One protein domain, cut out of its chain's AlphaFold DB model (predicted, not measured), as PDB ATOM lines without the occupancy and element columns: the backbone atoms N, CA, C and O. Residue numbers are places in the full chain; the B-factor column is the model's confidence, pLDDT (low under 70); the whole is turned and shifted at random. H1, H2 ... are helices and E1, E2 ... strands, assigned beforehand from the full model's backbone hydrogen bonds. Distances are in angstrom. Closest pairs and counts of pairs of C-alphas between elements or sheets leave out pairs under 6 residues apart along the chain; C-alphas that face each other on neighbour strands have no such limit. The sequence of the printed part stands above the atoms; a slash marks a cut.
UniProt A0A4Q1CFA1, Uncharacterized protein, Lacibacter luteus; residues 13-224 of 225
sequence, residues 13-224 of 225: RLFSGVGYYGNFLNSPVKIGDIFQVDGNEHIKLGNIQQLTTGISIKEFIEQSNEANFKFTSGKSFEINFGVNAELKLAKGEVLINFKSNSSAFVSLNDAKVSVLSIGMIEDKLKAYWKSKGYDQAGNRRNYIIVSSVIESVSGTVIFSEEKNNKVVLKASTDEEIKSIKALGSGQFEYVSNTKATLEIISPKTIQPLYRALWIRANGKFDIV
ATOM      1  N   ARG A  13      13.885  19.323  43.794       87.81
ATOM      2  CA  ARG A  13      14.788  18.563  42.909       87.81
ATOM      3  C   ARG A  13      15.788  17.757  43.702       87.81
ATOM      4  O   ARG A  13      16.520  18.336  44.493       87.81
ATOM      5  N   LEU A  14      15.842  16.452  43.452       85.31
ATOM      6  CA  LEU A  14      16.866  15.590  44.025       85.31
ATOM      7  C   LEU A  14      18.219  15.881  43.369       85.31
ATOM      8  O   LEU A  14      18.371  15.813  42.151       85.31
ATOM      9  N   PHE A  15      19.215  16.163  44.192       86.44
ATOM     10  CA  PHE A  15      20.610  16.264  43.804       86.44
ATOM     11  C   PHE A  15      21.267  14.899  44.008       86.44
ATOM     12  O   PHE A  15      21.813  14.587  45.074       86.44
ATOM     13  N   SER A  16      21.166  14.053  42.980       69.69
ATOM     14  CA  SER A  16      21.709  12.694  42.993       69.69
ATOM     15  C   SER A  16      23.200  12.687  43.350       69.69
ATOM     16  O   SER A  16      23.972  13.547  42.920       69.69
ATOM     17  N   GLY A  17      23.603  11.713  44.168       74.06
ATOM     18  CA  GLY A  17      24.970  11.570  44.681       74.06
ATOM     19  C   GLY A  17      25.223  12.223  46.046       74.06
ATOM     20  O   GLY A  17      26.128  11.783  46.747       74.06
ATOM     21  N   VAL A  18      24.410  13.205  46.463       77.75
ATOM     22  CA  VAL A  18      24.509  13.820  47.808       77.75
ATOM     23  C   VAL A  18      23.270  13.600  48.686       77.75
ATOM     24  O   VAL A  18      23.311  13.890  49.886       77.75
ATOM     25  N   GLY A  19      22.181  13.080  48.106       85.94
ATOM     26  CA  GLY A  19      20.954  12.706  48.819       85.94
ATOM     27  C   GLY A  19      20.173  13.892  49.393       85.94
ATOM     28  O   GLY A  19      19.481  13.737  50.395       85.94
ATOM     29  N   TYR A  20      20.334  15.083  48.809       90.81
ATOM     30  CA  TYR A  20      19.603  16.297  49.181       90.81
ATOM     31  C   TYR A  20      18.608  16.684  48.096       90.81
ATOM     32  O   TYR A  20      18.900  16.559  46.911       90.81
ATOM     33  N   TYR A  21      17.478  17.238  48.508       92.62
ATOM     34  CA  TYR A  21      16.558  17.961  47.652       92.62
ATOM     35  C   TYR A  21      16.809  19.463  47.751       92.62
ATOM     36  O   TYR A  21      16.917  19.987  48.858       92.62
ATOM     37  N   GLY A  22      16.837  20.157  46.615       92.81
ATOM     38  CA  GLY A  22      16.683  21.608  46.560       92.81
ATOM     39  C   GLY A  22      15.227  22.009  46.782       92.81
ATOM     40  O   GLY A  22      14.353  21.552  46.046       92.81
ATOM     41  N   ASN A  23      14.973  22.858  47.779       93.06
ATOM     42  CA  ASN A  23      13.663  23.427  48.087       93.06
ATOM     43  C   ASN A  23      13.444  24.732  47.311       93.06
ATOM     44  O   ASN A  23      13.591  25.823  47.852       93.06
ATOM     45  N   PHE A  24      13.101  24.620  46.029       89.62
ATOM     46  CA  PHE A  24      12.832  25.780  45.166       89.62
ATOM     47  C   PHE A  24      11.424  26.369  45.355       89.62
ATOM     48  O   PHE A  24      11.018  27.261  44.610       89.62
ATOM     49  N   LEU A  25      10.657  25.851  46.319       84.75
ATOM     50  CA  LEU A  25       9.357  26.388  46.700       84.75
ATOM     51  C   LEU A  25       9.531  27.556  47.678       84.75
ATOM     52  O   LEU A  25      10.501  27.626  48.427       84.75
ATOM     53  N   ASN A  26       8.543  28.449  47.725       75.31
ATOM     54  CA  ASN A  26       8.551  29.586  48.655       75.31
ATOM     55  C   ASN A  26       8.177  29.192  50.098       75.31
ATOM     56  O   ASN A  26       8.135  30.051  50.976       75.31
ATOM     57  N   SER A  27       7.858  27.920  50.352       82.50
ATOM     58  CA  SER A  27       7.450  27.438  51.669       82.50
ATOM     59  C   SER A  27       8.597  26.710  52.383       82.50
ATOM     60  O   SER A  27       9.314  25.910  51.775       82.50
ATOM     61  N   PRO A  28       8.784  26.950  53.693       85.06
ATOM     62  CA  PRO A  28       9.784  26.229  54.466       85.06
ATOM     63  C   PRO A  28       9.350  24.774  54.684       85.06
ATOM     64  O   PRO A  28       8.242  24.488  55.151       85.06
ATOM     65  N   VAL A  29      10.263  23.857  54.378       93.50
ATOM     66  CA  VAL A  29      10.159  22.434  54.717       93.50
ATOM     67  C   VAL A  29      10.557  22.246  56.185       93.50
ATOM     68  O   VAL A  29      11.402  22.970  56.687       93.50
ATOM     69  N   LYS A  30       9.979  21.305  56.922       95.00
ATOM     70  CA  LYS A  30      10.363  21.042  58.320       95.00
ATOM     71  C   LYS A  30      10.745  19.586  58.508       95.00
ATOM     72  O   LYS A  30      10.205  18.707  57.843       95.00
ATOM     73  N   ILE A  31      11.639  19.323  59.456       97.31
ATOM     74  CA  ILE A  31      11.918  17.957  59.904       97.31
ATOM     75  C   ILE A  31      10.616  17.304  60.379       97.31
ATOM     76  O   ILE A  31       9.811  17.918  61.084       97.31
ATOM     77  N   GLY A  32      10.401  16.062  59.955       96.88
ATOM     78  CA  GLY A  32       9.178  15.313  60.209       96.88
ATOM     79  C   GLY A  32       8.021  15.649  59.269       96.88
ATOM     80  O   GLY A  32       6.964  15.034  59.397       96.88
ATOM     81  N   ASP A  33       8.177  16.587  58.327       97.00
ATOM     82  CA  ASP A  33       7.190  16.759  57.262       97.00
ATOM     83  C   ASP A  33       7.102  15.485  56.420       97.00
ATOM     84  O   ASP A  33       8.118  14.893  56.050       97.00
ATOM     85  N   ILE A  34       5.871  15.086  56.113       96.75
ATOM     86  CA  ILE A  34       5.553  13.966  55.239       96.75
ATOM     87  C   ILE A  34       5.048  14.531  53.921       96.75
ATOM     88  O   ILE A  34       4.125  15.353  53.894       96.75
ATOM     89  N   PHE A  35       5.640  14.059  52.832       95.75
ATOM     90  CA  PHE A  35       5.221  14.407  51.485       95.75
ATOM     91  C   PHE A  35       4.762  13.169  50.734       95.75
ATOM     92  O   PHE A  35       5.371  12.103  50.858       95.75
ATOM     93  N   GLN A  36       3.725  13.339  49.922       95.44
ATOM     94  CA  GLN A  36       3.480  12.469  48.786       95.44
ATOM     95  C   GLN A  36       4.325  12.961  47.607       95.44
ATOM     96  O   GLN A  36       4.329  14.153  47.303       95.44
ATOM     97  N   VAL A  37       5.046  12.051  46.963       92.06
ATOM     98  CA  VAL A  37       5.852  12.304  45.768       92.06
ATOM     99  C   VAL A  37       5.013  11.943  44.549       92.06
ATOM    100  O   VAL A  37       4.628  10.785  44.389       92.06
ATOM    101  N   ASP A  38       4.740  12.933  43.703       85.88
ATOM    102  CA  ASP A  38       4.064  12.763  42.418       85.88
ATOM    103  C   ASP A  38       4.947  13.353  41.309       85.88
ATOM    104  O   ASP A  38       5.077  14.569  41.144       85.88
ATOM    105  N   GLY A  39       5.672  12.476  40.611       81.62
ATOM    106  CA  GLY A  39       6.718  12.877  39.674       81.62
ATOM    107  C   GLY A  39       7.798  13.740  40.343       81.62
ATOM    108  O   GLY A  39       8.583  13.253  41.151       81.62
ATOM    109  N   ASN A  40       7.841  15.022  39.973       73.50
ATOM    110  CA  ASN A  40       8.794  16.020  40.480       73.50
ATOM    111  C   ASN A  40       8.190  16.942  41.556       73.50
ATOM    112  O   ASN A  40       8.857  17.864  42.039       73.50
ATOM    113  N   GLU A  41       6.922  16.739  41.903       83.62
ATOM    114  CA  GLU A  41       6.206  17.535  42.888       83.62
ATOM    115  C   GLU A  41       6.130  16.795  44.217       83.62
ATOM    116  O   GLU A  41       5.950  15.579  44.278       83.62
ATOM    117  N   HIS A  42       6.288  17.547  45.305       90.75
ATOM    118  CA  HIS A  42       6.097  17.019  46.648       90.75
ATOM    119  C   HIS A  42       4.889  17.709  47.271       90.75
ATOM    120  O   HIS A  42       4.935  18.897  47.597       90.75
ATOM    121  N   ILE A  43       3.822  16.945  47.459       91.94
ATOM    122  CA  ILE A  43       2.570  17.413  48.046       91.94
ATOM    123  C   ILE A  43       2.653  17.189  49.554       91.94
ATOM    124  O   ILE A  43       2.746  16.053  50.022       91.94
ATOM    125  N   LYS A  44       2.663  18.275  50.334       93.50
ATOM    126  CA  LYS A  44       2.769  18.193  51.796       93.50
ATOM    127  C   LYS A  44       1.487  17.609  52.384       93.50
ATOM    128  O   LYS A  44       0.426  18.208  52.251       93.50
ATOM    129  N   LEU A  45       1.607  16.489  53.092       95.25
ATOM    130  CA  LEU A  45       0.490  15.867  53.811       95.25
ATOM    131  C   LEU A  45       0.345  16.422  55.232       95.25
ATOM    132  O   LEU A  45      -0.755  16.490  55.770       95.25
ATOM    133  N   GLY A  46       1.457  16.821  55.847       95.31
ATOM    134  CA  GLY A  46       1.498  17.367  57.201       95.31
ATOM    135  C   GLY A  46       2.806  17.023  57.902       95.31
ATOM    136  O   GLY A  46       3.678  16.383  57.321       95.31
ATOM    137  N   ASN A  47       2.953  17.457  59.150       96.25
ATOM    138  CA  ASN A  47       4.088  17.064  59.983       96.25
ATOM    139  C   ASN A  47       3.727  15.845  60.840       96.25
ATOM    140  O   ASN A  47       2.614  15.773  61.360       96.25
ATOM    141  N   ILE A  48       4.658  14.909  61.036       95.06
ATOM    142  CA  ILE A  48       4.410  13.675  61.794       95.06
ATOM    143  C   ILE A  48       3.844  13.943  63.197       95.06
ATOM    144  O   ILE A  48       2.933  13.238  63.618       95.06
ATOM    145  N   GLN A  49       4.284  15.009  63.876       93.25
ATOM    146  CA  GLN A  49       3.785  15.366  65.212       93.25
ATOM    147  C   GLN A  49       2.319  15.828  65.217       93.25
ATOM    148  O   GLN A  49       1.661  15.805  66.251       93.25
ATOM    149  N   GLN A  50       1.815  16.300  64.074       91.81
ATOM    150  CA  GLN A  50       0.422  16.726  63.898       91.81
ATOM    151  C   GLN A  50      -0.451  15.568  63.413       91.81
ATOM    152  O   GLN A  50      -1.633  15.494  63.732       91.81
ATOM    153  N   LEU A  51       0.136  14.671  62.622       90.88
ATOM    154  CA  LEU A  51      -0.568  13.558  61.999       90.88
ATOM    155  C   LEU A  51      -0.735  12.355  62.934       90.88
ATOM    156  O   LEU A  51      -1.548  11.471  62.651       90.88
ATOM    157  N   THR A  52       0.027  12.297  64.028       88.56
ATOM    158  CA  THR A  52      -0.129  11.295  65.082       88.56
ATOM    159  C   THR A  52       0.299  11.841  66.442       88.56
ATOM    160  O   THR A  52       1.317  12.515  66.569       88.56
ATOM    161  N   THR A  53      -0.466  11.515  67.483       80.25
ATOM    162  CA  THR A  53      -0.189  11.917  68.871       80.25
ATOM    163  C   THR A  53       0.932  11.103  69.524       80.25
ATOM    164  O   THR A  53       1.422  11.473  70.586       80.25
ATOM    165  N   GLY A  54       1.360   9.992  68.911       78.62
ATOM    166  CA  GLY A  54       2.319   9.059  69.511       78.62
ATOM    167  C   GLY A  54       3.798   9.402  69.301       78.62
ATOM    168  O   GLY A  54       4.661   8.753  69.906       78.62
ATOM    169  N   ILE A  55       4.111  10.381  68.443       87.25
ATOM    170  CA  ILE A  55       5.480  10.678  67.999       87.25
ATOM    171  C   ILE A  55       5.857  12.121  68.358       87.25
ATOM    172  O   ILE A  55       5.431  13.073  67.706       87.25
ATOM    173  N   SER A  56       6.715  12.270  69.370       89.75
ATOM    174  CA  SER A  56       7.506  13.487  69.587       89.75
ATOM    175  C   SER A  56       8.850  13.332  68.885       89.75
ATOM    176  O   SER A  56       9.445  12.258  68.937       89.75
ATOM    177  N   ILE A  57       9.312  14.384  68.205       93.38
ATOM    178  CA  ILE A  57      10.612  14.377  67.513       93.38
ATOM    179  C   ILE A  57      11.577  15.437  68.038       93.38
ATOM    180  O   ILE A  57      12.753  15.378  67.709       93.38
ATOM    181  N   LYS A  58      11.102  16.417  68.822       91.69
ATOM    182  CA  LYS A  58      11.907  17.593  69.190       91.69
ATOM    183  C   LYS A  58      13.159  17.206  69.971       91.69
ATOM    184  O   LYS A  58      14.215  17.758  69.698       91.69
ATOM    185  N   GLU A  59      13.046  16.248  70.892       92.69
ATOM    186  CA  GLU A  59      14.183  15.767  71.684       92.69
ATOM    187  C   GLU A  59      15.203  14.931  70.887       92.69
ATOM    188  O   GLU A  59      16.291  14.665  71.389       92.69
ATOM    189  N   PHE A  60      14.877  14.528  69.655       95.19
ATOM    190  CA  PHE A  60      15.723  13.685  68.801       95.19
ATOM    191  C   PHE A  60      16.278  14.437  67.587       95.19
ATOM    192  O   PHE A  60      16.761  13.807  66.644       95.19
ATOM    193  N   ILE A  61      16.153  15.767  67.573       96.62
ATOM    194  CA  ILE A  61      16.749  16.615  66.544       96.62
ATOM    195  C   ILE A  61      18.097  17.109  67.046       96.62
ATOM    196  O   ILE A  61      18.181  17.868  68.009       96.62
ATOM    197  N   GLU A  62      19.142  16.709  66.341       95.75
ATOM    198  CA  GLU A  62      20.500  17.184  66.549       95.75
ATOM    199  C   GLU A  62      20.799  18.298  65.550       95.75
ATOM    200  O   GLU A  62      20.387  18.234  64.388       95.75
ATOM    201  N   GLN A  63      21.518  19.328  65.994       96.31
ATOM    202  CA  GLN A  63      21.935  20.437  65.146       96.31
ATOM    203  C   GLN A  63      23.458  20.513  65.102       96.31
ATOM    204  O   GLN A  63      24.124  20.463  66.136       96.31
ATOM    205  N   SER A  64      24.012  20.633  63.897       94.50
ATOM    206  CA  SER A  64      25.445  20.841  63.712       94.50
ATOM    207  C   SER A  64      25.872  22.253  64.114       94.50
ATOM    208  O   SER A  64      25.074  23.192  64.120       94.50
ATOM    209  N   ASN A  65      27.177  22.427  64.331       94.12
ATOM    210  CA  ASN A  65      27.786  23.754  64.350       94.12
ATOM    211  C   ASN A  65      27.632  24.452  62.987       94.12
ATOM    212  O   ASN A  65      27.446  23.792  61.958       94.12
ATOM    213  N   GLU A  66      27.737  25.781  62.999       93.25
ATOM    214  CA  GLU A  66      27.755  26.606  61.788       93.25
ATOM    215  C   GLU A  66      29.004  26.317  60.960       93.25
ATOM    216  O   GLU A  66      30.127  26.304  61.470       93.25
ATOM    217  N   ALA A  67      28.808  26.096  59.663       89.12
ATOM    218  CA  ALA A  67      29.903  25.944  58.722       89.12
ATOM    219  C   ALA A  67      29.499  26.404  57.322       89.12
ATOM    220  O   ALA A  67      28.353  26.270  56.899       89.12
ATOM    221  N   ASN A  68      30.471  26.892  56.552       87.19
ATOM    222  CA  ASN A  68      30.247  27.137  55.131       87.19
ATOM    223  C   ASN A  68      30.005  25.801  54.421       87.19
ATOM    224  O   ASN A  68      30.851  24.907  54.478       87.19
ATOM    225  N   PHE A  69      28.880  25.683  53.722       85.56
ATOM    226  CA  PHE A  69      28.484  24.451  53.053       85.56
ATOM    227  C   PHE A  69      28.563  24.623  51.541       85.56
ATOM    228  O   PHE A  69      27.941  25.510  50.956       85.56
ATOM    229  N   LYS A  70      29.365  23.773  50.900       85.38
ATOM    230  CA  LYS A  70      29.603  23.816  49.459       85.38
ATOM    231  C   LYS A  70      29.559  22.415  48.893       85.38
ATOM    232  O   LYS A  70      30.229  21.525  49.412       85.38
ATOM    233  N   PHE A  71      28.823  22.237  47.808       83.75
ATOM    234  CA  PHE A  71      28.918  21.027  47.007       83.75
ATOM    235  C   PHE A  71      28.438  21.291  45.586       83.75
ATOM    236  O   PHE A  71      27.788  22.293  45.281       83.75
ATOM    237  N   THR A  72      28.730  20.325  44.733       81.06
ATOM    238  CA  THR A  72      28.211  20.256  43.377       81.06
ATOM    239  C   THR A  72      27.683  18.860  43.106       81.06
ATOM    240  O   THR A  72      28.361  17.887  43.438       81.06
ATOM    241  N   SER A  73      26.495  18.744  42.515       74.25
ATOM    242  CA  SER A  73      25.976  17.455  42.048       74.25
ATOM    243  C   SER A  73      26.252  17.277  40.557       74.25
ATOM    244  O   SER A  73      26.162  18.231  39.787       74.25
ATOM    245  N   GLY A  74      26.581  16.048  40.151       63.59
ATOM    246  CA  GLY A  74      26.936  15.708  38.769       63.59
ATOM    247  C   GLY A  74      28.447  15.613  38.518       63.59
ATOM    248  O   GLY A  74      29.266  15.980  39.356       63.59
ATOM    249  N   LYS A  75      28.829  15.062  37.355       59.62
ATOM    250  CA  LYS A  75      30.226  14.689  37.055       59.62
ATOM    251  C   LYS A  75      31.091  15.794  36.445       59.62
ATOM    252  O   LYS A  75      32.247  15.522  36.144       59.62
ATOM    253  N   SER A  76      30.598  17.019  36.249       68.88
ATOM    254  CA  SER A  76      31.459  18.105  35.755       68.88
ATOM    255  C   SER A  76      30.788  19.482  35.807       68.88
ATOM    256  O   SER A  76      29.712  19.686  35.245       68.88
ATOM    257  N   PHE A  77      31.459  20.442  36.437       77.31
ATOM    258  CA  PHE A  77      31.147  21.867  36.366       77.31
ATOM    259  C   PHE A  77      32.458  22.645  36.232       77.31
ATOM    260  O   PHE A  77      33.529  22.142  36.575       77.31
ATOM    261  N   GLU A  78      32.381  23.853  35.698       86.56
ATOM    262  CA  GLU A  78      33.521  24.757  35.588       86.56
ATOM    263  C   GLU A  78      33.090  26.145  36.045       86.56
ATOM    264  O   GLU A  78      32.030  26.623  35.641       86.56
ATOM    265  N   ILE A  79      33.891  26.758  36.914       85.25
ATOM    266  CA  ILE A  79      33.628  28.089  37.454       85.25
ATOM    267  C   ILE A  79      34.740  29.006  36.971       85.25
ATOM    268  O   ILE A  79      35.909  28.755  37.259       85.25
ATOM    269  N   ASN A  80      34.363  30.061  36.260       85.50
ATOM    270  CA  ASN A  80      35.273  31.092  35.787       85.50
ATOM    271  C   ASN A  80      34.905  32.418  36.454       85.50
ATOM    272  O   ASN A  80      33.765  32.872  36.352       85.50
ATOM    273  N   PHE A  81      35.869  33.016  37.149       83.88
ATOM    274  CA  PHE A  81      35.732  34.329  37.774       83.88
ATOM    275  C   PHE A  81      36.051  35.442  36.767       83.88
ATOM    276  O   PHE A  81      36.667  35.186  35.728       83.88
ATOM    277  N   GLY A  82      35.593  36.657  37.068       72.06
ATOM    278  CA  GLY A  82      35.786  37.844  36.240       72.06
ATOM    279  C   GLY A  82      37.248  38.128  35.874       72.06
ATOM    280  O   GLY A  82      38.177  37.609  36.486       72.06
ATOM    281  N   VAL A  83      37.436  38.992  34.867       64.81
ATOM    282  CA  VAL A  83      38.728  39.280  34.196       64.81
ATOM    283  C   VAL A  83      39.191  38.150  33.259       64.81
ATOM    284  O   VAL A  83      40.380  37.942  33.030       64.81
ATOM    285  N   ASN A  84      38.242  37.441  32.642       65.31
ATOM    286  CA  ASN A  84      38.532  36.539  31.528       65.31
ATOM    287  C   ASN A  84      38.083  37.177  30.200       65.31
ATOM    288  O   ASN A  84      36.887  37.242  29.901       65.31
ATOM    289  N   ALA A  85      39.053  37.656  29.411       63.34
ATOM    290  CA  ALA A  85      38.809  38.335  28.136       63.34
ATOM    291  C   ALA A  85      38.223  37.403  27.060       63.34
ATOM    292  O   ALA A  85      37.404  37.841  26.252       63.34
ATOM    293  N   GLU A  86      38.582  36.116  27.079       70.12
ATOM    294  CA  GLU A  86      38.053  35.114  26.144       70.12
ATOM    295  C   GLU A  86      36.567  34.842  26.402       70.12
ATOM    296  O   GLU A  86      35.779  34.679  25.468       70.12
ATOM    297  N   LEU A  87      36.167  34.848  27.676       72.69
ATOM    298  CA  LEU A  87      34.788  34.609  28.104       72.69
ATOM    299  C   LEU A  87      33.941  35.886  28.198       72.69
ATOM    300  O   LEU A  87      32.741  35.782  28.445       72.69
ATOM    301  N   LYS A  88      34.538  37.066  27.976       78.62
ATOM    302  CA  LYS A  88      33.889  38.386  28.089       78.62
ATOM    303  C   LYS A  88      33.180  38.598  29.438       78.62
ATOM    304  O   LYS A  88      32.078  39.137  29.468       78.62
ATOM    305  N   LEU A  89      33.803  38.171  30.539       80.00
ATOM    306  CA  LEU A  89      33.255  38.331  31.894       80.00
ATOM    307  C   LEU A  89      33.753  39.620  32.548       80.00
ATOM    308  O   LEU A  89      34.966  39.842  32.649       80.00
ATOM    309  N   ALA A  90      32.824  40.446  33.034       82.56
ATOM    310  CA  ALA A  90      33.160  41.636  33.816       82.56
ATOM    311  C   ALA A  90      33.702  41.270  35.215       82.56
ATOM    312  O   ALA A  90      33.602  40.128  35.659       82.56
ATOM    313  N   LYS A  91      34.300  42.239  35.927       83.00
ATOM    314  CA  LYS A  91      34.932  42.020  37.249       83.00
ATOM    315  C   LYS A  91      33.965  41.423  38.282       83.00
ATOM    316  O   LYS A  91      34.334  40.484  38.985       83.00
ATOM    317  N   GLY A  92      32.738  41.937  38.320       86.12
ATOM    318  CA  GLY A  92      31.662  41.478  39.199       86.12
ATOM    319  C   GLY A  92      30.874  40.279  38.664       86.12
ATOM    320  O   GLY A  92      29.769  40.030  39.138       86.12
ATOM    321  N   GLU A  93      31.384  39.545  37.669       90.25
ATOM    322  CA  GLU A  93      30.682  38.403  37.078       90.25
ATOM    323  C   GLU A  93      31.390  37.071  37.354       90.25
ATOM    324  O   GLU A  93      32.618  36.969  37.345       90.25
ATOM    325  N   VAL A  94      30.597  36.020  37.567       90.81
ATOM    326  CA  VAL A  94      31.071  34.632  37.657       90.81
ATOM    327  C   VAL A  94      30.265  33.757  36.718       90.81
ATOM    328  O   VAL A  94      29.041  33.703  36.806       90.81
ATOM    329  N   LEU A  95      30.953  33.020  35.852       91.88
ATOM    330  CA  LEU A  95      30.346  32.017  34.987       91.88
ATOM    331  C   LEU A  95      30.412  30.640  35.644       91.88
ATOM    332  O   LEU A  95      31.494  30.139  35.940       91.88
ATOM    333  N   ILE A  96      29.258  29.997  35.768       91.75
ATOM    334  CA  ILE A  96      29.106  28.589  36.120       91.75
ATOM    335  C   ILE A  96      28.670  27.839  34.859       91.75
ATOM    336  O   ILE A  96      27.594  28.081  34.311       91.75
ATOM    337  N   ASN A  97      29.516  26.925  34.391       91.88
ATOM    338  CA  ASN A  97      29.253  26.080  33.234       91.88
ATOM    339  C   ASN A  97      28.947  24.648  33.688       91.88
ATOM    340  O   ASN A  97      29.831  23.930  34.164       91.88
ATOM    341  N   PHE A  98      27.693  24.230  33.531       90.56
ATOM    342  CA  PHE A  98      27.220  22.890  33.860       90.56
ATOM    343  C   PHE A  98      27.485  21.951  32.684       90.56
ATOM    344  O   PHE A  98      26.835  22.032  31.647       90.56
ATOM    345  N   LYS A  99      28.431  21.021  32.826       88.75
ATOM    346  CA  LYS A  99      28.836  20.102  31.744       88.75
ATOM    347  C   LYS A  99      28.009  18.807  31.717       88.75
ATOM    348  O   LYS A  99      28.258  17.914  30.906       88.75
ATOM    349  N   SER A 100      27.018  18.677  32.594       86.12
ATOM    350  CA  SER A 100      26.105  17.533  32.688       86.12
ATOM    351  C   SER A 100      24.677  18.018  32.940       86.12
ATOM    352  O   SER A 100      24.483  19.112  33.463       86.12
ATOM    353  N   ASN A 101      23.691  17.211  32.551       87.06
ATOM    354  CA  ASN A 101      22.297  17.438  32.921       87.06
ATOM    355  C   ASN A 101      22.082  17.176  34.421       87.06
ATOM    356  O   ASN A 101      22.920  16.554  35.080       87.06
ATOM    357  N   SER A 102      20.963  17.669  34.954       86.75
ATOM    358  CA  SER A 102      20.527  17.453  36.344       86.75
ATOM    359  C   SER A 102      21.625  17.721  37.386       86.75
ATOM    360  O   SER A 102      21.852  16.936  38.307       86.75
ATOM    361  N   SER A 103      22.346  18.826  37.210       89.12
ATOM    362  CA  SER A 103      23.522  19.186  38.003       89.12
ATOM    363  C   SER A 103      23.247  20.435  38.831       89.12
ATOM    364  O   SER A 103      22.557  21.347  38.378       89.12
ATOM    365  N   ALA A 104      23.779  20.482  40.049       90.88
ATOM    366  CA  ALA A 104      23.569  21.581  40.980       90.88
ATOM    367  C   ALA A 104      24.895  22.177  41.438       90.88
ATOM    368  O   ALA A 104      25.872  21.459  41.642       90.88
ATOM    369  N   PHE A 105      24.898  23.485  41.642       92.19
ATOM    370  CA  PHE A 105      25.932  24.228  42.341       92.19
ATOM    371  C   PHE A 105      25.334  24.791  43.627       92.19
ATOM    372  O   PHE A 105      24.273  25.413  43.592       92.19
ATOM    373  N   VAL A 106      26.021  24.586  44.748       93.38
ATOM    374  CA  VAL A 106      25.602  25.089  46.054       93.38
ATOM    375  C   VAL A 106      26.771  25.740  46.774       93.38
ATOM    376  O   VAL A 106      27.820  25.124  46.965       93.38
ATOM    377  N   SER A 107      26.545  26.966  47.238       94.12
ATOM    378  CA  SER A 107      27.416  27.672  48.173       94.12
ATOM    379  C   SER A 107      26.566  28.401  49.207       94.12
ATOM    380  O   SER A 107      25.823  29.316  48.866       94.12
ATOM    381  N   LEU A 108      26.692  27.996  50.466       95.06
ATOM    382  CA  LEU A 108      25.920  28.482  51.605       95.06
ATOM    383  C   LEU A 108      26.875  28.992  52.691       95.06
ATOM    384  O   LEU A 108      27.873  28.325  52.986       95.06
ATOM    385  N   ASN A 109      26.562  30.146  53.278       94.88
ATOM    386  CA  ASN A 109      27.332  30.726  54.378       94.88
ATOM    387  C   ASN A 109      26.676  30.446  55.729       94.88
ATOM    388  O   ASN A 109      25.478  30.674  55.900       94.88
ATOM    389  N   ASP A 110      27.496  30.008  56.686       94.56
ATOM    390  CA  ASP A 110      27.083  29.739  58.069       94.56
ATOM    391  C   ASP A 110      25.869  28.799  58.134       94.56
ATOM    392  O   ASP A 110      24.866  29.041  58.807       94.56
ATOM    393  N   ALA A 111      25.956  27.712  57.365       95.62
ATOM    394  CA  ALA A 111      24.908  26.721  57.274       95.62
ATOM    395  C   ALA A 111      24.881  25.830  58.522       95.62
ATOM    396  O   ALA A 111      25.921  25.390  59.020       95.62
ATOM    397  N   LYS A 112      23.669  25.522  58.984       96.56
ATOM    398  CA  LYS A 112      23.378  24.556  60.046       96.56
ATOM    399  C   LYS A 112      22.606  23.394  59.461       96.56
ATOM    400  O   LYS A 112      21.617  23.586  58.750       96.56
ATOM    401  N   VAL A 113      23.027  22.184  59.801       96.25
ATOM    402  CA  VAL A 113      22.300  20.970  59.453       96.25
ATOM    403  C   VAL A 113      21.565  20.499  60.694       96.25
ATOM    404  O   VAL A 113      22.191  20.172  61.699       96.25
ATOM    405  N   SER A 114      20.243  20.445  60.607       97.50
ATOM    406  CA  SER A 114      19.418  19.791  61.619       97.50
ATOM    407  C   SER A 114      19.058  18.395  61.118       97.50
ATOM    408  O   SER A 114      18.678  18.240  59.952       97.50
ATOM    409  N   VAL A 115      19.193  17.373  61.962       97.19
ATOM    410  CA  VAL A 115      18.971  15.961  61.613       97.19
ATOM    411  C   VAL A 115      18.119  15.295  62.682       97.19
ATOM    412  O   VAL A 115      18.382  15.427  63.869       97.19
ATOM    413  N   LEU A 116      17.102  14.558  62.252       97.06
ATOM    414  CA  LEU A 116      16.313  13.678  63.098       97.06
ATOM    415  C   LEU A 116      17.002  12.325  63.234       97.06
ATOM    416  O   LEU A 116      17.203  11.621  62.240       97.06
ATOM    417  N   SER A 117      17.265  11.925  64.471       94.88
ATOM    418  CA  SER A 117      17.762  10.595  64.815       94.88
ATOM    419  C   SER A 117      16.641   9.560  64.669       94.88
ATOM    420  O   SER A 117      15.981   9.171  65.629       94.88
ATOM    421  N   ILE A 118      16.400   9.115  63.429       94.06
ATOM    422  CA  ILE A 118      15.276   8.235  63.048       94.06
ATOM    423  C   ILE A 118      15.244   6.938  63.848       94.06
ATOM    424  O   ILE A 118      14.155   6.475  64.173       94.06
ATOM    425  N   GLY A 119      16.405   6.395  64.226       93.25
ATOM    426  CA  GLY A 119      16.489   5.205  65.075       93.25
ATOM    427  C   GLY A 119      15.731   5.348  66.402       93.25
ATOM    428  O   GLY A 119      15.195   4.364  66.898       93.25
ATOM    429  N   MET A 120      15.593   6.569  66.929       94.56
ATOM    430  CA  MET A 120      14.865   6.845  68.176       94.56
ATOM    431  C   MET A 120      13.338   6.785  68.014       94.56
ATOM    432  O   MET A 120      12.616   6.649  68.999       94.56
ATOM    433  N   ILE A 121      12.826   6.887  66.781       93.75
ATOM    434  CA  ILE A 121      11.384   6.897  66.486       93.75
ATOM    435  C   ILE A 121      10.952   5.813  65.491       93.75
ATOM    436  O   ILE A 121       9.779   5.769  65.111       93.75
ATOM    437  N   GLU A 122      11.874   4.956  65.045       94.12
ATOM    438  CA  GLU A 122      11.700   4.113  63.859       94.12
ATOM    439  C   GLU A 122      10.486   3.184  63.977       94.12
ATOM    440  O   GLU A 122       9.693   3.088  63.042       94.12
ATOM    441  N   ASP A 123      10.282   2.551  65.132       94.00
ATOM    442  CA  ASP A 123       9.182   1.601  65.330       94.00
ATOM    443  C   ASP A 123       7.810   2.277  65.309       94.00
ATOM    444  O   ASP A 123       6.876   1.799  64.658       94.00
ATOM    445  N   LYS A 124       7.690   3.441  65.956       94.56
ATOM    446  CA  LYS A 124       6.454   4.235  65.926       94.56
ATOM    447  C   LYS A 124       6.176   4.754  64.517       94.56
ATOM    448  O   LYS A 124       5.032   4.743  64.063       94.56
ATOM    449  N   LEU A 125       7.226   5.173  63.814       95.38
ATOM    450  CA  LEU A 125       7.135   5.640  62.440       95.38
ATOM    451  C   LEU A 125       6.702   4.512  61.492       95.38
ATOM    452  O   LEU A 125       5.797   4.717  60.686       95.38
ATOM    453  N   LYS A 126       7.265   3.303  61.634       95.62
ATOM    454  CA  LYS A 126       6.847   2.098  60.895       95.62
ATOM    455  C   LYS A 126       5.380   1.770  61.145       95.62
ATOM    456  O   LYS A 126       4.646   1.514  60.192       95.62
ATOM    457  N   ALA A 127       4.935   1.810  62.402       94.62
ATOM    458  CA  ALA A 127       3.538   1.566  62.752       94.62
ATOM    459  C   ALA A 127       2.600   2.585  62.083       94.62
ATOM    460  O   ALA A 127       1.591   2.198  61.492       94.62
ATOM    461  N   TYR A 128       2.969   3.871  62.094       95.50
ATOM    462  CA  TYR A 128       2.231   4.909  61.375       95.50
ATOM    463  C   TYR A 128       2.204   4.648  59.859       95.50
ATOM    464  O   TYR A 128       1.121   4.629  59.272       95.50
ATOM    465  N   TRP A 129       3.356   4.363  59.237       96.25
ATOM    466  CA  TRP A 129       3.466   4.067  57.799       96.25
ATOM    467  C   TRP A 129       2.566   2.900  57.387       96.25
ATOM    468  O   TRP A 129       1.826   3.004  56.408       96.25
ATOM    469  N   LYS A 130       2.582   1.820  58.175       95.50
ATOM    470  CA  LYS A 130       1.736   0.642  57.967       95.50
ATOM    471  C   LYS A 130       0.252   0.969  58.104       95.50
ATOM    472  O   LYS A 130      -0.541   0.557  57.264       95.50
ATOM    473  N   SER A 131      -0.132   1.758  59.112       95.31
ATOM    474  CA  SER A 131      -1.534   2.167  59.320       95.31
ATOM    475  C   SER A 131      -2.105   2.988  58.158       95.31
ATOM    476  O   SER A 131      -3.315   3.004  57.944       95.31
ATOM    477  N   LYS A 132      -1.234   3.662  57.398       96.25
ATOM    478  CA  LYS A 132      -1.596   4.451  56.217       96.25
ATOM    479  C   LYS A 132      -1.436   3.692  54.899       96.25
ATOM    480  O   LYS A 132      -1.793   4.226  53.854       96.25
ATOM    481  N   GLY A 133      -0.895   2.472  54.923       95.62
ATOM    482  CA  GLY A 133      -0.596   1.701  53.714       95.62
ATOM    483  C   GLY A 133       0.548   2.283  52.871       95.62
ATOM    484  O   GLY A 133       0.663   1.975  51.683       95.62
ATOM    485  N   TYR A 134       1.401   3.129  53.456       95.88
ATOM    486  CA  TYR A 134       2.554   3.725  52.768       95.88
ATOM    487  C   TYR A 134       3.702   2.722  52.572       95.88
ATOM    488  O   TYR A 134       4.574   2.914  51.729       95.88
ATOM    489  N   ASP A 135       3.693   1.628  53.330       95.19
ATOM    490  CA  ASP A 135       4.659   0.529  53.269       95.19
ATOM    491  C   ASP A 135       4.342  -0.527  52.192       95.19
ATOM    492  O   ASP A 135       5.136  -1.449  51.973       95.19
ATOM    493  N   GLN A 136       3.206  -0.406  51.500       95.50
ATOM    494  CA  GLN A 136       2.786  -1.326  50.440       95.50
ATOM    495  C   GLN A 136       3.674  -1.197  49.199       95.50
ATOM    496  O   GLN A 136       4.137  -0.106  48.874       95.50
ATOM    497  N   ALA A 137       3.897  -2.296  48.470       92.06
ATOM    498  CA  ALA A 137       4.883  -2.362  47.383       92.06
ATOM    499  C   ALA A 137       4.756  -1.234  46.336       92.06
ATOM    500  O   ALA A 137       5.777  -0.694  45.919       92.06
ATOM    501  N   GLY A 138       3.529  -0.838  45.973       90.50
ATOM    502  CA  GLY A 138       3.269   0.262  45.035       90.50
ATOM    503  C   GLY A 138       3.428   1.675  45.612       90.50
ATOM    504  O   GLY A 138       3.527   2.625  44.847       90.50
ATOM    505  N   ASN A 139       3.493   1.818  46.941       93.06
ATOM    506  CA  ASN A 139       3.468   3.104  47.649       93.06
ATOM    507  C   ASN A 139       4.799   3.486  48.302       93.06
ATOM    508  O   ASN A 139       5.015   4.661  48.588       93.06
ATOM    509  N   ARG A 140       5.714   2.531  48.508       91.44
ATOM    510  CA  ARG A 140       6.986   2.736  49.235       91.44
ATOM    511  C   ARG A 140       7.815   3.928  48.755       91.44
ATOM    512  O   ARG A 140       8.540   4.518  49.547       91.44
ATOM    513  N   ARG A 141       7.726   4.259  47.462       90.50
ATOM    514  CA  ARG A 141       8.471   5.357  46.823       90.50
ATOM    515  C   ARG A 141       7.665   6.646  46.666       90.50
ATOM    516  O   ARG A 141       8.233   7.662  46.288       90.50
ATOM    517  N   ASN A 142       6.375   6.598  46.976       94.06
ATOM    518  CA  ASN A 142       5.448   7.709  46.791       94.06
ATOM    519  C   ASN A 142       5.296   8.528  48.070       94.06
ATOM    520  O   ASN A 142       4.625   9.548  48.045       94.06
ATOM    521  N   TYR A 143       5.885   8.097  49.188       96.00
ATOM    522  CA  TYR A 143       5.803   8.800  50.461       96.00
ATOM    523  C   TYR A 143       7.175   8.904  51.100       96.00
ATOM    524  O   TYR A 143       7.881   7.904  51.258       96.00
ATOM    525  N   ILE A 144       7.527  10.120  51.496       96.19
ATOM    526  CA  ILE A 144       8.805  10.427  52.127       96.19
ATOM    527  C   ILE A 144       8.589  11.200  53.422       96.19
ATOM    528  O   ILE A 144       7.628  11.960  53.549       96.19
ATOM    529  N   ILE A 145       9.510  11.031  54.367       97.06
ATOM    530  CA  ILE A 145       9.613  11.859  55.569       97.06
ATOM    531  C   ILE A 145      10.896  12.675  55.528       97.06
ATOM    532  O   ILE A 145      11.966  12.147  55.233       97.06
ATOM    533  N   VAL A 146      10.811  13.958  55.852       97.44
ATOM    534  CA  VAL A 146      11.988  14.817  55.966       97.44
ATOM    535  C   VAL A 146      12.758  14.460  57.228       97.44
ATOM    536  O   VAL A 146      12.258  14.628  58.340       97.44
ATOM    537  N   SER A 147      13.991  13.995  57.058       97.31
ATOM    538  CA  SER A 147      14.886  13.635  58.161       97.31
ATOM    539  C   SER A 147      15.918  14.708  58.459       97.31
ATOM    540  O   SER A 147      16.462  14.728  59.554       97.31
ATOM    541  N   SER A 148      16.204  15.604  57.518       97.06
ATOM    542  CA  SER A 148      17.179  16.667  57.735       97.06
ATOM    543  C   SER A 148      16.835  17.902  56.927       97.06
ATOM    544  O   SER A 148      16.323  17.787  55.818       97.06
ATOM    545  N   VAL A 149      17.152  19.075  57.462       96.94
ATOM    546  CA  VAL A 149      17.087  20.351  56.744       96.94
ATOM    547  C   VAL A 149      18.416  21.082  56.885       96.94
ATOM    548  O   VAL A 149      19.104  20.931  57.896       96.94
ATOM    549  N   ILE A 150      18.769  21.866  55.870       95.81
ATOM    550  CA  ILE A 150      19.885  22.808  55.926       95.81
ATOM    551  C   ILE A 150      19.303  24.211  55.948       95.81
ATOM    552  O   ILE A 150      18.644  24.619  54.992       95.81
ATOM    553  N   GLU A 151      19.575  24.933  57.027       96.06
ATOM    554  CA  GLU A 151      19.347  26.371  57.138       96.06
ATOM    555  C   GLU A 151      20.672  27.098  56.911       96.06
ATOM    556  O   GLU A 151      21.728  26.582  57.263       96.06
ATOM    557  N   SER A 152      20.633  28.273  56.294       96.06
ATOM    558  CA  SER A 152      21.815  29.079  55.999       96.06
ATOM    559  C   SER A 152      21.479  30.553  56.124       96.06
ATOM    560  O   SER A 152      20.391  30.958  55.719       96.06
ATOM    561  N   VAL A 153      22.411  31.365  56.627       96.38
ATOM    562  CA  VAL A 153      22.220  32.821  56.771       96.38
ATOM    563  C   VAL A 153      22.103  33.502  55.407       96.38
ATOM    564  O   VAL A 153      21.375  34.476  55.254       96.38
ATOM    565  N   SER A 154      22.814  32.988  54.409       95.69
ATOM    566  CA  SER A 154      22.728  33.418  53.010       95.69
ATOM    567  C   SER A 154      23.221  32.304  52.092       95.69
ATOM    568  O   SER A 154      23.789  31.306  52.556       95.69
ATOM    569  N   GLY A 155      22.973  32.419  50.791       95.38
ATOM    570  CA  GLY A 155      23.515  31.441  49.862       95.38
ATOM    571  C   GLY A 155      23.038  31.556  48.430       95.38
ATOM    572  O   GLY A 155      22.118  32.305  48.099       95.38
ATOM    573  N   THR A 156      23.682  30.736  47.608       95.38
ATOM    574  CA  THR A 156      23.379  30.520  46.198       95.38
ATOM    575  C   THR A 156      23.234  29.022  45.947       95.38
ATOM    576  O   THR A 156      24.162  28.246  46.187       95.38
ATOM    577  N   VAL A 157      22.076  28.618  45.435       94.56
ATOM    578  CA  VAL A 157      21.795  27.288  44.892       94.56
ATOM    579  C   VAL A 157      21.333  27.466  43.461       94.56
ATOM    580  O   VAL A 157      20.353  28.159  43.218       94.56
ATOM    581  N   ILE A 158      22.015  26.822  42.523       93.69
ATOM    582  CA  ILE A 158      21.639  26.803  41.110       93.69
ATOM    583  C   ILE A 158      21.516  25.348  40.690       93.69
ATOM    584  O   ILE A 158      22.442  24.571  40.895       93.69
ATOM    585  N   PHE A 159      20.396  24.981  40.086       92.50
ATOM    586  CA  PHE A 159      20.181  23.678  39.478       92.50
ATOM    587  C   PHE A 159      19.945  23.842  37.985       92.50
ATOM    588  O   PHE A 159      19.158  24.686  37.561       92.50
ATOM    589  N   SER A 160      20.592  22.998  37.194       91.06
ATOM    590  CA  SER A 160      20.383  22.916  35.761       91.06
ATOM    591  C   SER A 160      19.886  21.536  35.365       91.06
ATOM    592  O   SER A 160      20.493  20.524  35.716       91.06
ATOM    593  N   GLU A 161      18.807  21.492  34.587       88.69
ATOM    594  CA  GLU A 161      18.314  20.248  33.988       88.69
ATOM    595  C   GLU A 161      19.030  19.916  32.666       88.69
ATOM    596  O   GLU A 161      19.019  18.768  32.231       88.69
ATOM    597  N   GLU A 162      19.727  20.878  32.057       88.50
ATOM    598  CA  GLU A 162      20.353  20.737  30.740       88.50
ATOM    599  C   GLU A 162      21.883  20.675  30.802       88.50
ATOM    600  O   GLU A 162      22.548  21.327  31.605       88.50
ATOM    601  N   LYS A 163      22.461  19.894  29.888       88.06
ATOM    602  CA  LYS A 163      23.907  19.867  29.669       88.06
ATOM    603  C   LYS A 163      24.360  21.144  28.950       88.06
ATOM    604  O   LYS A 163      23.674  21.630  28.058       88.06
ATOM    605  N   ASN A 164      25.571  21.607  29.257       89.12
ATOM    606  CA  ASN A 164      26.206  22.810  28.705       89.12
ATOM    607  C   ASN A 164      25.435  24.107  29.010       89.12
ATOM    608  O   ASN A 164      25.554  25.089  28.269       89.12
ATOM    609  N   ASN A 165      24.650  24.114  30.089       90.94
ATOM    610  CA  ASN A 165      24.032  25.331  30.590       90.94
ATOM    611  C   ASN A 165      25.106  26.268  31.154       90.94
ATOM    612  O   ASN A 165      25.991  25.849  31.906       90.94
ATOM    613  N   LYS A 166      25.002  27.542  30.794       92.25
ATOM    614  CA  LYS A 166      25.868  28.621  31.246       92.25
ATOM    615  C   LYS A 166      25.040  29.587  32.072       92.25
ATOM    616  O   LYS A 166      24.142  30.242  31.546       92.25
ATOM    617  N   VAL A 167      25.397  29.700  33.344       92.62
ATOM    618  CA  VAL A 167      24.800  30.648  34.281       92.62
ATOM    619  C   VAL A 167      25.842  31.689  34.650       92.62
ATOM    620  O   VAL A 167      26.914  31.345  35.140       92.62
ATOM    621  N   VAL A 168      25.536  32.957  34.410       93.62
ATOM    622  CA  VAL A 168      26.348  34.097  34.833       93.62
ATOM    623  C   VAL A 168      25.704  34.706  36.069       93.62
ATOM    624  O   VAL A 168      24.561  35.151  36.007       93.62
ATOM    625  N   LEU A 169      26.436  34.718  37.176       93.00
ATOM    626  CA  LEU A 169      26.083  35.443  38.392       93.00
ATOM    627  C   LEU A 169      26.714  36.831  38.334       93.00
ATOM    628  O   LEU A 169      27.914  36.937  38.087       93.00
ATOM    629  N   LYS A 170      25.919  37.873  38.564       92.44
ATOM    630  CA  LYS A 170      26.335  39.277  38.525       92.44
ATOM    631  C   LYS A 170      26.183  39.887  39.907       92.44
ATOM    632  O   LYS A 170      25.072  39.930  40.433       92.44
ATOM    633  N   ALA A 171      27.286  40.320  40.508       88.75
ATOM    634  CA  ALA A 171      27.235  41.092  41.741       88.75
ATOM    635  C   ALA A 171      26.612  42.466  41.473       88.75
ATOM    636  O   ALA A 171      26.750  43.027  40.389       88.75
ATOM    637  N   SER A 172      25.959  43.029  42.488       79.75
ATOM    638  CA  SER A 172      25.454  44.407  42.427       79.75
ATOM    639  C   SER A 172      26.566  45.460  42.510       79.75
ATOM    640  O   SER A 172      26.305  46.638  42.285       79.75
ATOM    641  N   THR A 173      27.791  45.058  42.860       76.94
ATOM    642  CA  THR A 173      28.969  45.926  42.944       76.94
ATOM    643  C   THR A 173      29.957  45.597  41.823       76.94
ATOM    644  O   THR A 173      30.087  44.445  41.411       76.94
ATOM    645  N   ASP A 174      30.715  46.599  41.371       73.44
ATOM    646  CA  ASP A 174      31.797  46.431  40.381       73.44
ATOM    647  C   ASP A 174      33.073  45.800  40.975       73.44
ATOM    648  O   ASP A 174      34.146  45.800  40.355       73.44
ATOM    649  N   GLU A 175      32.982  45.273  42.196       81.19
ATOM    650  CA  GLU A 175      34.095  44.618  42.860       81.19
ATOM    651  C   GLU A 175      34.402  43.270  42.212       81.19
ATOM    652  O   GLU A 175      33.527  42.515  41.788       81.19
ATOM    653  N   GLU A 176      35.691  42.955  42.143       82.62
ATOM    654  CA  GLU A 176      36.148  41.689  41.596       82.62
ATOM    655  C   GLU A 176      35.758  40.526  42.515       82.62
ATOM    656  O   GLU A 176      36.124  40.487  43.695       82.62
ATOM    657  N   ILE A 177      35.072  39.529  41.958       83.50
ATOM    658  CA  ILE A 177      34.716  38.319  42.700       83.50
ATOM    659  C   ILE A 177      35.903  37.358  42.675       83.50
ATOM    660  O   ILE A 177      36.157  36.676  41.689       83.50
ATOM    661  N   LYS A 178      36.620  37.270  43.796       76.44
ATOM    662  CA  LYS A 178      37.890  36.526  43.875       76.44
ATOM    663  C   LYS A 178      37.768  35.072  44.332       76.44
ATOM    664  O   LYS A 178      38.772  34.369  44.405       76.44
ATOM    665  N   SER A 179      36.580  34.605  44.728       81.62
ATOM    666  CA  SER A 179      36.437  33.229  45.226       81.62
ATOM    667  C   SER A 179      35.010  32.688  45.202       81.62
ATOM    668  O   SER A 179      34.039  33.428  45.329       81.62
ATOM    669  N   ILE A 180      34.889  31.354  45.196       79.62
ATOM    670  CA  ILE A 180      33.611  30.638  45.372       79.62
ATOM    671  C   ILE A 180      32.943  31.022  46.703       79.62
ATOM    672  O   ILE A 180      31.724  31.008  46.803       79.62
ATOM    673  N   LYS A 181      33.716  31.372  47.746       82.62
ATOM    674  CA  LYS A 181      33.149  31.771  49.047       82.62
ATOM    675  C   LYS A 181      32.277  33.026  48.923       82.62
ATOM    676  O   LYS A 181      31.255  33.096  49.592       82.62
ATOM    677  N   ALA A 182      32.634  33.958  48.040       86.25
ATOM    678  CA  ALA A 182      31.832  35.153  47.799       86.25
ATOM    679  C   ALA A 182      30.427  34.812  47.275       86.25
ATOM    680  O   ALA A 182      29.471  35.486  47.634       86.25
ATOM    681  N   LEU A 183      30.275  33.711  46.528       88.94
ATOM    682  CA  LEU A 183      28.975  33.250  46.024       88.94
ATOM    683  C   LEU A 183      28.009  32.839  47.146       88.94
ATOM    684  O   LEU A 183      26.795  32.844  46.952       88.94
ATOM    685  N   GLY A 184      28.533  32.512  48.332       87.44
ATOM    686  CA  GLY A 184      27.726  32.226  49.514       87.44
ATOM    687  C   GLY A 184      26.979  33.439  50.073       87.44
ATOM    688  O   GLY A 184      26.054  33.238  50.845       87.44
ATOM    689  N   SER A 185      27.324  34.675  49.683       90.12
ATOM    690  CA  SER A 185      26.618  35.877  50.157       90.12
ATOM    691  C   SER A 185      25.200  36.010  49.606       90.12
ATOM    692  O   SER A 185      24.406  36.758  50.164       90.12
ATOM    693  N   GLY A 186      24.892  35.346  48.485       86.81
ATOM    694  CA  GLY A 186      23.601  35.457  47.805       86.81
ATOM    695  C   GLY A 186      23.256  36.867  47.306       86.81
ATOM    696  O   GLY A 186      22.086  37.156  47.079       86.81
ATOM    697  N   GLN A 187      24.243  37.752  47.136       91.31
ATOM    698  CA  GLN A 187      24.065  39.095  46.565       91.31
ATOM    699  C   GLN A 187      24.353  39.096  45.059       91.31
ATOM    700  O   GLN A 187      25.267  39.774  44.590       91.31
ATOM    701  N   PHE A 188      23.597  38.289  44.310       90.88
ATOM    702  CA  PHE A 188      23.787  38.135  42.869       90.88
ATOM    703  C   PHE A 188      22.461  38.154  42.121       90.88
ATOM    704  O   PHE A 188      21.487  37.527  42.533       90.88
ATOM    705  N   GLU A 189      22.460  38.808  40.969       91.69
ATOM    706  CA  GLU A 189      21.504  38.516  39.910       91.69
ATOM    707  C   GLU A 189      22.044  37.361  39.065       91.69
ATOM    708  O   GLU A 189      23.257  37.153  38.993       91.69
ATOM    709  N   TYR A 190      21.170  36.597  38.411       92.31
ATOM    710  CA  TYR A 190      21.609  35.533  37.512       92.31
ATOM    711  C   TYR A 190      21.051  35.715  36.107       92.31
ATOM    712  O   TYR A 190      19.923  36.158  35.906       92.31
ATOM    713  N   VAL A 191      21.855  35.318  35.127       91.44
ATOM    714  CA  VAL A 191      21.469  35.211  33.721       91.44
ATOM    715  C   VAL A 191      21.833  33.813  33.246       91.44
ATOM    716  O   VAL A 191      22.943  33.345  33.475       91.44
ATOM    717  N   SER A 192      20.903  33.138  32.580       91.38
ATOM    718  CA  SER A 192      21.072  31.769  32.084       91.38
ATOM    719  C   SER A 192      20.838  31.732  30.578       91.38
ATOM    720  O   SER A 192      19.956  32.427  30.071       91.38
ATOM    721  N   ASN A 193      21.597  30.910  29.847       90.19
ATOM    722  CA  ASN A 193      21.366  30.709  28.410       90.19
ATOM    723  C   ASN A 193      20.174  29.780  28.105       90.19
ATOM    724  O   ASN A 193      19.804  29.628  26.943       90.19
ATOM    725  N   THR A 194      19.571  29.175  29.131       87.69
ATOM    726  CA  THR A 194      18.362  28.344  29.034       87.69
ATOM    727  C   THR A 194      17.341  28.696  30.116       87.69
ATOM    728  O   THR A 194      17.685  29.244  31.166       87.69
ATOM    729  N   LYS A 195      16.076  28.345  29.864       86.44
ATOM    730  CA  LYS A 195      14.968  28.421  30.834       86.44
ATOM    731  C   LYS A 195      14.877  27.177  31.732       86.44
ATOM    732  O   LYS A 195      14.076  27.155  32.664       86.44
ATOM    733  N   ALA A 196      15.699  26.160  31.472       89.06
ATOM    734  CA  ALA A 196      15.786  24.928  32.250       89.06
ATOM    735  C   ALA A 196      16.752  25.057  33.453       89.06
ATOM    736  O   ALA A 196      17.580  24.176  33.720       89.06
ATOM    737  N   THR A 197      16.638  26.176  34.173       91.25
ATOM    738  CA  THR A 197      17.441  26.526  35.352       91.25
ATOM    739  C   THR A 197      16.509  26.850  36.516       91.25
ATOM    740  O   THR A 197      15.479  27.490  36.321       91.25
ATOM    741  N   LEU A 198      16.864  26.392  37.716       92.75
ATOM    742  CA  LEU A 198      16.220  26.775  38.970       92.75
ATOM    743  C   LEU A 198      17.254  27.379  39.914       92.75
ATOM    744  O   LEU A 198      18.404  26.940  39.957       92.75
ATOM    745  N   GLU A 199      16.824  28.345  40.710       93.69
ATOM    746  CA  GLU A 199      17.697  29.138  41.557       93.69
ATOM    747  C   GLU A 199      17.098  29.417  42.940       93.69
ATOM    748  O   GLU A 199      15.890  29.604  43.111       93.69
ATOM    749  N   ILE A 200      17.985  29.494  43.928       93.69
ATOM    750  CA  ILE A 200      17.752  30.106  45.234       93.69
ATOM    751  C   ILE A 200      18.969  30.987  45.489       93.69
ATOM    752  O   ILE A 200      20.049  30.480  45.783       93.69
ATOM    753  N   ILE A 201      18.811  32.298  45.344       94.44
ATOM    754  CA  ILE A 201      19.869  33.276  45.599       94.44
ATOM    755  C   ILE A 201      19.313  34.251  46.621       94.44
ATOM    756  O   ILE A 201      18.302  34.904  46.363       94.44
ATOM    757  N   SER A 202      19.907  34.285  47.810       94.50
ATOM    758  CA  SER A 202      19.382  35.104  48.898       94.50
ATOM    759  C   SER A 202      20.491  35.625  49.805       94.50
ATOM    760  O   SER A 202      21.263  34.820  50.335       94.50
ATOM    761  N   PRO A 203      20.508  36.940  50.084       94.12
ATOM    762  CA  PRO A 203      21.361  37.534  51.108       94.12
ATOM    763  C   PRO A 203      20.769  37.440  52.519       94.12
ATOM    764  O   PRO A 203      21.292  38.042  53.453       94.12
ATOM    765  N   LYS A 204      19.641  36.742  52.670       95.19
ATOM    766  CA  LYS A 204      18.927  36.530  53.933       95.19
ATOM    767  C   LYS A 204      18.781  35.047  54.222       95.19
ATOM    768  O   LYS A 204      18.907  34.231  53.302       95.19
ATOM    769  N   THR A 205      18.416  34.739  55.469       95.12
ATOM    770  CA  THR A 205      18.224  33.371  55.937       95.12
ATOM    771  C   THR A 205      17.312  32.591  55.003       95.12
ATOM    772  O   THR A 205      16.206  33.022  54.672       95.12
ATOM    773  N   ILE A 206      17.796  31.430  54.584       94.88
ATOM    774  CA  ILE A 206      17.118  30.506  53.686       94.88
ATOM    775  C   ILE A 206      17.215  29.094  54.236       94.88
ATOM    776  O   ILE A 206      18.168  28.739  54.926       94.88
ATOM    777  N   GLN A 207      16.261  28.257  53.841       95.25
ATOM    778  CA  GLN A 207      16.325  26.823  54.077       95.25
ATOM    779  C   GLN A 207      16.317  26.071  52.739       95.25
ATOM    780  O   GLN A 207      15.285  25.528  52.325       95.25
ATOM    781  N   PRO A 208      17.443  26.113  52.005       94.19
ATOM    782  CA  PRO A 208      17.455  25.756  50.597       94.19
ATOM    783  C   PRO A 208      17.472  24.251  50.350       94.19
ATOM    784  O   PRO A 208      17.159  23.837  49.237       94.19
ATOM    785  N   LEU A 209      17.858  23.433  51.336       95.06
ATOM    786  CA  LEU A 209      18.057  21.997  51.146       95.06
ATOM    787  C   LEU A 209      17.413  21.180  52.259       95.06
ATOM    788  O   LEU A 209      17.351  21.606  53.412       95.06
ATOM    789  N   TYR A 210      17.006  19.962  51.924       95.50
ATOM    790  CA  TYR A 210      16.589  18.965  52.906       95.50
ATOM    791  C   TYR A 210      16.924  17.552  52.437       95.50
ATOM    792  O   TYR A 210      17.071  17.303  51.243       95.50
ATOM    793  N   ARG A 211      17.052  16.614  53.375       95.31
ATOM    794  CA  ARG A 211      17.053  15.179  53.077       95.31
ATOM    795  C   ARG A 211      15.732  14.578  53.494       95.31
ATOM    796  O   ARG A 211      15.145  14.967  54.506       95.31
ATOM    797  N   ALA A 212      15.305  13.595  52.725       95.75
ATOM    798  CA  ALA A 212      14.135  12.813  53.042       95.75
ATOM    799  C   ALA A 212      14.455  11.324  52.972       95.75
ATOM    800  O   ALA A 212      15.430  10.911  52.336       95.75
ATOM    801  N   LEU A 213      13.621  10.543  53.647       96.00
ATOM    802  CA  LEU A 213      13.712   9.099  53.701       96.00
ATOM    803  C   LEU A 213      12.448   8.474  53.134       96.00
ATOM    804  O   LEU A 213      11.343   8.931  53.429       96.00
ATOM    805  N   TRP A 214      12.621   7.392  52.392       94.38
ATOM    806  CA  TRP A 214      11.549   6.466  52.031       94.38
ATOM    807  C   TRP A 214      11.645   5.182  52.858       94.38
ATOM    808  O   TRP A 214      12.664   4.929  53.506       94.38
ATOM    809  N   ILE A 215      10.608   4.348  52.820       95.19
ATOM    810  CA  ILE A 215      10.661   3.017  53.428       95.19
ATOM    811  C   ILE A 215      11.072   1.973  52.381       95.19
ATOM    812  O   ILE A 215      10.485   1.861  51.304       95.19
ATOM    813  N   ARG A 216      12.099   1.179  52.686       93.25
ATOM    814  CA  ARG A 216      12.547   0.068  51.840       93.25
ATOM    815  C   ARG A 216      11.649  -1.160  52.009       93.25
ATOM    816  O   ARG A 216      10.874  -1.280  52.953       93.25
ATOM    817  N   ALA A 217      11.805  -2.136  51.112       90.88
ATOM    818  CA  ALA A 217      11.069  -3.401  51.175       90.88
ATOM    819  C   ALA A 217      11.310  -4.207  52.466       90.88
ATOM    820  O   ALA A 217      10.437  -4.958  52.884       90.88
ATOM    821  N   ASN A 218      12.467  -4.018  53.104       90.50
ATOM    822  CA  ASN A 218      12.809  -4.609  54.399       90.50
ATOM    823  C   ASN A 218      12.277  -3.797  55.601       90.50
ATOM    824  O   ASN A 218      12.661  -4.067  56.734       90.50
ATOM    825  N   GLY A 219      11.454  -2.772  55.357       89.25
ATOM    826  CA  GLY A 219      10.853  -1.922  56.380       89.25
ATOM    827  C   GLY A 219      11.769  -0.838  56.952       89.25
ATOM    828  O   GLY A 219      11.298  -0.040  57.753       89.25
ATOM    829  N   LYS A 220      13.051  -0.776  56.567       93.75
ATOM    830  CA  LYS A 220      13.968   0.268  57.048       93.75
ATOM    831  C   LYS A 220      13.752   1.580  56.305       93.75
ATOM    832  O   LYS A 220      13.542   1.574  55.090       93.75
ATOM    833  N   PHE A 221      13.861   2.687  57.029       94.75
ATOM    834  CA  PHE A 221      13.918   4.011  56.419       94.75
ATOM    835  C   PHE A 221      15.318   4.287  55.887       94.75
ATOM    836  O   PHE A 221      16.306   3.984  56.552       94.75
ATOM    837  N   ASP A 222      15.401   4.847  54.685       92.69
ATOM    838  CA  ASP A 222      16.683   5.140  54.053       92.69
ATOM    839  C   ASP A 222      16.633   6.386  53.173       92.69
ATOM    840  O   ASP A 222      15.561   6.791  52.727       92.69
ATOM    841  N   ILE A 223      17.797   6.993  52.952       90.38
ATOM    842  CA  ILE A 223      17.962   8.228  52.189       90.38
ATOM    843  C   ILE A 223      17.480   8.012  50.759       90.38
ATOM    844  O   ILE A 223      17.777   6.995  50.130       90.38
ATOM    845  N   VAL A 224      16.743   8.994  50.240       82.94
ATOM    846  CA  VAL A 224      16.436   9.027  48.812       82.94
ATOM    847  C   VAL A 224      17.690   9.455  48.049       82.94
ATOM    848  O   VAL A 224      18.233  10.537  48.285       82.94
TER     849      VAL A 224
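What this domain is: This is residues 13 to 224 of the 225 residues of an uncharacterized protein of Lacibacter luteus (UniProt A0A4Q1CFA1). A large twisted sheet turns a corner where its longest strand, E9, bends; on one arm E6, E11, E14 and the first half of E9 face the small sheet E7 E8 E12 E13 as a sandwich, with H3 at an open end of it. The other arm, with E3, E4, E5, E10, E15, E16 and the rest of E9, has H1 and H2 at its far end, and the hairpin E1 and E2 sits inside the corner. The printed part has 212 residues, with three named helices and 16 named strands in the order E1 to E4, H1, E5 to E9, H2, E10 to E12, H3, E13 to E16; the class is mostly strand, with strands holding 102 of the 120 residues in named elements, and neighbour strands are antiparallel. It is compact, radius of gyration of the C-alphas 19.1 A, yet elongated, spanning 62 by 33 by 24 A.

Where its parts are: E1, residues 13 to 15, begins at C-alpha 13 (14.788, 18.563, 42.909). There follow E2, 20 to 22; E3, 33 to 38; E4, 41 to 47; H1, 48 to 51; E5, 61 to 63; E6, 67 to 73; E7, 77 to 81; and E8, 93 to 98. E9, 103 to 116, is 26.7 A long and bends by 105 degrees at residue 109, C-alpha (27.332, 30.726, 54.378). Then come H2, 122 to 131; E10, 143 to 152, 26.4 A; E11, 154 to 160; E12, 165 to 171; H3, 180 to 183; E13, 188 to 192; E14, 197 to 202; E15, 206 to 215, 28.2 A; and E16, 221 to 223, ending at (17.962, 8.228, 52.189).

How they stand to each other: In the branched sheet, E5 and E6 lie on one side of E9, with N 62 and O 115 2.9 A apart and N 69 and O 108 2.9 A; E10 and E11 lie on the other, with N 114 and O 149 3.0 A and N 105 and O 158 2.8 A. E14 is beside E11, N 157 to O 200 2.8 A. E10 has E15 on its other side from E9 and E3, N 150 to O 209 2.8 A and N 35 to O 144 3.0 A. Hairpin E3 and E4 has N 36 and O 43 at 2.9 A; hairpin E15 and E16, N 214 and O 222 at 3.0 A. E2 and E15 are antiparallel neighbours, N 21 to O 210 2.8 A, and E2 forms a hairpin with E1, N 15 to O 20 2.8 A. The small sheet runs E7 E8 E12 E13, with N 80 and O 95 2.9 A, N 96 and O 167 2.8 A, N 168 and O 191 2.8 A. The facing parts are 10.0 A centre to centre. H3 is on the branched sheet at a height of 8.0 A and only grazes the small one; its Leu 183 C-alpha is 6.2 A from that of Ser 107. H1 and H2 only graze the branched sheet. Every O i to N i+4 pair of H2 is within hydrogen-bond range; H1 and H3 are too short for one.

The domain as a whole: The C-alphas of Ala 85 and Ser 131 are farthest apart, 62.5 A. The printed part has no cut. The links E7 to E8 and H2 to E10 are long. Mean pLDDT of the printed part is 89.6; residues 16, 74 to 76 and 83 to 85 are under 70.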